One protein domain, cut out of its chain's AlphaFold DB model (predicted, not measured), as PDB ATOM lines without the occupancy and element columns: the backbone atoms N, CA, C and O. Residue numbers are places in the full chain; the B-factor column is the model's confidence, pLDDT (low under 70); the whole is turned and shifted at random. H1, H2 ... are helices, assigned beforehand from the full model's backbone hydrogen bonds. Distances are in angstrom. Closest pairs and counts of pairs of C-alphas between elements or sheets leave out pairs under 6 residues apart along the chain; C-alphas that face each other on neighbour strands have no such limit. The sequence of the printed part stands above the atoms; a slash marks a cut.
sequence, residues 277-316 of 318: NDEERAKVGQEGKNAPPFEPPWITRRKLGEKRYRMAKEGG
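This is residues 277 to 316 of the 318 residues of an uncharacterized protein of Bathycoccus prasinos (UniProt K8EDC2). An open, drawn-out chain with no core: the longer helix H2 makes one end, the helix H1 makes the other, and the stretch of residues 291 to 296 joins them without folding one helix back on the other. The outline is a rod, spanning 50 by 18 by 15 A. The printed part has 40 residues with two named helices, H1 then H2, and no named strand, class all helix. It is extended, with a radius of gyration of the C-alphas of 16.2 A.

H2, residues 297 to 314, and H1, residues 277 to 290, are apart, with no C-alpha of the one within 8 A of the other. In H2 every O i to N i+4 pair is within hydrogen-bond range; in H1 8 of 10 are.

H2 measures 25.6 A, from C-alpha 297 at (11.888, 8.191, 180.242) to C-alpha 314 at (19.771, -10.717, 195.675). H1 measures 20.7 A and begins at C-alpha 277, (13.510, 8.425, 153.967).

The two C-alphas farthest apart, of Asp 278 and Gly 316, are 50.8 A apart. The printed part has no cut, and the link from H1 to H2 is short. Residues 277 to 316 stand free. The pLDDT is under 70 at residues 277 to 294 and 297.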
ATOM      1  N   ASN A 277      14.341   8.549 152.774       65.50
ATOM      2  CA  ASN A 277      13.510   8.425 153.967       65.50
ATOM      3  C   ASN A 277      12.417   7.344 153.882       65.50
ATOM      4  O   ASN A 277      11.829   7.015 154.911       65.50
ATOM      5  N   ASP A 278      12.109   6.793 152.708       62.44
ATOM      6  CA  ASP A 278      11.111   5.726 152.567       62.44
ATOM      7  C   ASP A 278      11.582   4.436 153.235       62.44
ATOM      8  O   ASP A 278      10.784   3.730 153.849       62.44
ATOM      9  N   GLU A 279      12.887   4.154 153.191       63.97
ATOM     10  CA  GLU A 279      13.478   3.035 153.924       63.97
ATOM     11  C   GLU A 279      13.416   3.257 155.438       63.97
ATOM     12  O   GLU A 279      13.140   2.322 156.190       63.97
ATOM     13  N   GLU A 280      13.634   4.493 155.899       60.56
ATOM     14  CA  GLU A 280      13.506   4.854 157.314       60.56
ATOM     15  C   GLU A 280      12.048   4.757 157.783       60.56
ATOM     16  O   GLU A 280      11.770   4.144 158.811       60.56
ATOM     17  N   ARG A 281      11.081   5.242 156.994       59.19
ATOM     18  CA  ARG A 281       9.640   5.092 157.274       59.19
ATOM     19  C   ARG A 281       9.184   3.635 157.237       59.19
ATOM     20  O   ARG A 281       8.362   3.237 158.062       59.19
ATOM     21  N   ALA A 282       9.712   2.831 156.315       60.56
ATOM     22  CA  ALA A 282       9.421   1.402 156.236       60.56
ATOM     23  C   ALA A 282       9.958   0.639 157.458       60.56
ATOM     24  O   ALA A 282       9.287  -0.276 157.941       60.56
ATOM     25  N   LYS A 283      11.115   1.047 158.001       59.16
ATOM     26  CA  LYS A 283      11.662   0.524 159.265       59.16
ATOM     27  C   LYS A 283      10.801   0.938 160.464       59.16
ATOM     28  O   LYS A 283      10.379   0.067 161.221       59.16
ATOM     29  N   VAL A 284      10.413   2.213 160.563       56.62
ATOM     30  CA  VAL A 284       9.509   2.720 161.621       56.62
ATOM     31  C   VAL A 284       8.151   1.996 161.609       56.62
ATOM     32  O   VAL A 284       7.603   1.662 162.660       56.62
ATOM     33  N   GLY A 285       7.613   1.681 160.425       52.47
ATOM     34  CA  GLY A 285       6.353   0.942 160.276       52.47
ATOM     35  C   GLY A 285       6.414  -0.538 160.686       52.47
ATOM     36  O   GLY A 285       5.383  -1.110 161.047       52.47
ATOM     37  N   GLN A 286       7.594  -1.168 160.655       52.69
ATOM     38  CA  GLN A 286       7.788  -2.527 161.177       52.69
ATOM     39  C   GLN A 286       8.092  -2.538 162.675       52.69
ATOM     40  O   GLN A 286       7.600  -3.412 163.392       52.69
ATOM     41  N   GLU A 287       8.824  -1.541 163.166       52.25
ATOM     42  CA  GLU A 287       9.087  -1.368 164.594       52.25
ATOM     43  C   GLU A 287       7.793  -1.108 165.377       52.25
ATOM     44  O   GLU A 287       7.624  -1.659 166.456       52.25
ATOM     45  N   GLY A 288       6.801  -0.419 164.803       52.22
ATOM     46  CA  GLY A 288       5.506  -0.177 165.458       52.22
ATOM     47  C   GLY A 288       4.659  -1.422 165.776       52.22
ATOM     48  O   GLY A 288       3.732  -1.323 166.573       52.22
ATOM     49  N   LYS A 289       4.953  -2.594 165.189       53.75
ATOM     50  CA  LYS A 289       4.202  -3.840 165.460       53.75
ATOM     51  C   LYS A 289       4.794  -4.684 166.592       53.75
ATOM     52  O   LYS A 289       4.060  -5.461 167.190       53.75
ATOM     53  N   ASN A 290       6.087  -4.521 166.882       55.69
ATOM     54  CA  ASN A 290       6.812  -5.283 167.909       55.69
ATOM     55  C   ASN A 290       7.497  -4.394 168.964       55.69
ATOM     56  O   ASN A 290       8.109  -4.917 169.895       55.69
ATOM     57  N   ALA A 291       7.424  -3.067 168.840       57.75
ATOM     58  CA  ALA A 291       7.922  -2.160 169.860       57.75
ATOM     59  C   ALA A 291       7.014  -2.231 171.098       57.75
ATOM     60  O   ALA A 291       5.788  -2.143 170.963       57.75
ATOM     61  N   PRO A 292       7.581  -2.360 172.312       61.41
ATOM     62  CA  PRO A 292       6.806  -2.114 173.517       61.41
ATOM     63  C   PRO A 292       6.223  -0.692 173.443       61.41
ATOM     64  O   PRO A 292       6.867   0.199 172.878       61.41
ATOM     65  N   PRO A 293       5.011  -0.461 173.982       66.62
ATOM     66  CA  PRO A 293       4.400   0.865 173.978       66.62
ATOM     67  C   PRO A 293       5.387   1.895 174.532       66.62
ATOM     68  O   PRO A 293       6.119   1.601 175.477       66.62
ATOM     69  N   PHE A 294       5.430   3.086 173.926       64.69
ATOM     70  CA  PHE A 294       6.337   4.160 174.333       64.69
ATOM     71  C   PHE A 294       6.173   4.446 175.832       64.69
ATOM     72  O   PHE A 294       5.165   5.008 176.264       64.69
ATOM     73  N   GLU A 295       7.166   4.045 176.629       71.25
ATOM     74  CA  GLU A 295       7.226   4.376 178.046       71.25
ATOM     75  C   GLU A 295       8.030   5.666 178.223       71.25
ATOM     76  O   GLU A 295       9.176   5.751 177.764       71.25
ATOM     77  N   PRO A 296       7.471   6.682 178.895       75.06
ATOM     78  CA  PRO A 296       8.192   7.915 179.119       75.06
ATOM     79  C   PRO A 296       9.469   7.689 179.958       75.06
ATOM     80  O   PRO A 296       9.479   6.846 180.862       75.06
ATOM     81  N   PRO A 297      10.540   8.482 179.736       68.06
ATOM     82  CA  PRO A 297      11.888   8.191 180.242       68.06
ATOM     83  C   PRO A 297      11.996   8.006 181.761       68.06
ATOM     84  O   PRO A 297      12.869   7.283 182.245       68.06
ATOM     85  N   TRP A 298      11.118   8.651 182.534       71.12
ATOM     86  CA  TRP A 298      11.106   8.563 183.996       71.12
ATOM     87  C   TRP A 298      10.579   7.217 184.521       71.12
ATOM     88  O   TRP A 298      11.022   6.771 185.580       71.12
ATOM     89  N   ILE A 299       9.696   6.535 183.781       74.06
ATOM     90  CA  ILE A 299       9.192   5.195 184.127       74.06
ATOM     91  C   ILE A 299      10.283   4.153 183.873       74.06
ATOM     92  O   ILE A 299      10.574   3.330 184.744       74.06
ATOM     93  N   THR A 300      10.971   4.257 182.735       75.62
ATOM     94  CA  THR A 300      12.093   3.381 182.365       75.62
ATOM     95  C   THR A 300      13.241   3.491 183.368       75.62
ATOM     96  O   THR A 300      13.784   2.478 183.815       75.62
ATOM     97  N   ARG A 301      13.575   4.717 183.800       78.50
ATOM     98  CA  ARG A 301      14.596   4.965 184.833       78.50
ATOM     99  C   ARG A 301      14.225   4.348 186.180       78.50
ATOM    100  O   ARG A 301      15.093   3.778 186.838       78.50
ATOM    101  N   ARG A 302      12.949   4.427 186.572       83.50
ATOM    102  CA  ARG A 302      12.439   3.853 187.826       83.50
ATOM    103  C   ARG A 302      12.521   2.328 187.822       83.50
ATOM    104  O   ARG A 302      13.102   1.761 188.739       83.50
ATOM    105  N   LYS A 303      12.056   1.681 186.749       85.81
ATOM    106  CA  LYS A 303      12.154   0.220 186.568       85.81
ATOM    107  C   LYS A 303      13.603  -0.267 186.564       85.81
ATOM    108  O   LYS A 303      13.913  -1.295 187.159       85.81
ATOM    109  N   LEU A 304      14.510   0.476 185.923       85.38
ATOM    110  CA  LEU A 304      15.942   0.165 185.937       85.38
ATOM    111  C   LEU A 304      16.531   0.287 187.352       85.38
ATOM    112  O   LEU A 304      17.335  -0.551 187.755       85.38
ATOM    113  N   GLY A 305      16.116   1.308 188.107       87.06
ATOM    114  CA  GLY A 305      16.480   1.491 189.513       87.06
ATOM    115  C   GLY A 305      15.994   0.345 190.399       87.06
ATOM    116  O   GLY A 305      16.787  -0.231 191.136       87.06
ATOM    117  N   GLU A 306      14.731  -0.058 190.267       86.44
ATOM    118  CA  GLU A 306      14.152  -1.201 190.990       86.44
ATOM    119  C   GLU A 306      14.836  -2.520 190.632       86.44
ATOM    120  O   GLU A 306      15.101  -3.341 191.508       86.44
ATOM    121  N   LYS A 307      15.185  -2.717 189.356       87.88
ATOM    122  CA  LYS A 307      15.938  -3.890 188.903       87.88
ATOM    123  C   LYS A 307      17.340  -3.915 189.506       87.88
ATOM    124  O   LYS A 307      17.772  -4.955 189.983       87.88
ATOM    125  N   ARG A 308      18.034  -2.775 189.538       86.56
ATOM    126  CA  ARG A 308      19.344  -2.641 190.197       86.56
ATOM    127  C   ARG A 308      19.259  -2.895 191.699       86.56
ATOM    128  O   ARG A 308      20.115  -3.587 192.230       86.56
ATOM    129  N   TYR A 309      18.220  -2.388 192.355       87.75
ATOM    130  CA  TYR A 309      17.977  -2.618 193.777       87.75
ATOM    131  C   TYR A 309      17.684  -4.094 194.078       87.75
ATOM    132  O   TYR A 309      18.272  -4.654 194.996       87.75
ATOM    133  N   ARG A 310      16.842  -4.755 193.267       88.25
ATOM    134  CA  ARG A 310      16.597  -6.204 193.367       88.25
ATOM    135  C   ARG A 310      17.877  -7.007 193.186       88.25
ATOM    136  O   ARG A 310      18.183  -7.816 194.044       88.25
ATOM    137  N   MET A 311      18.652  -6.716 192.142       87.50
ATOM    138  CA  MET A 311      19.932  -7.387 191.886       87.50
ATOM    139  C   MET A 311      20.934  -7.173 193.028       87.50
ATOM    140  O   MET A 311      21.666  -8.088 193.380       87.50
ATOM    141  N   ALA A 312      20.972  -5.980 193.625       84.69
ATOM    142  CA  ALA A 312      21.852  -5.691 194.755       84.69
ATOM    143  C   ALA A 312      21.412  -6.404 196.046       84.69
ATOM    144  O   ALA A 312      22.265  -6.888 196.785       84.69
ATOM    145  N   LYS A 313      20.099  -6.525 196.276       87.06
ATOM    146  CA  LYS A 313      19.515  -7.277 197.395       87.06
ATOM    147  C   LYS A 313      19.700  -8.790 197.235       87.06
ATOM    148  O   LYS A 313      20.044  -9.478 198.185       87.06
ATOM    149  N   GLU A 314      19.510  -9.312 196.024       87.56
ATOM    150  CA  GLU A 314      19.771 -10.717 195.675       87.56
ATOM    151  C   GLU A 314      21.269 -11.048 195.746       87.56
ATOM    152  O   GLU A 314      21.641 -12.147 196.147       87.56
ATOM    153  N   GLY A 315      22.129 -10.084 195.412       86.56
ATOM    154  CA  GLY A 315      23.581 -10.184 195.551       86.56
ATOM    155  C   GLY A 315      24.112  -9.956 196.970       86.56
ATOM    156  O   GLY A 315      25.326  -9.992 197.150       86.56
ATOM    157  N   GLY A 316      23.246  -9.695 197.959       79.12
ATOM    158  CA  GLY A 316      23.631  -9.481 199.362       79.12
ATOM    159  C   GLY A 316      24.479  -8.229 199.619       79.12
ATOM    160  O   GLY A 316      25.182  -8.159 200.621       79.12
TER     161      GLY A 316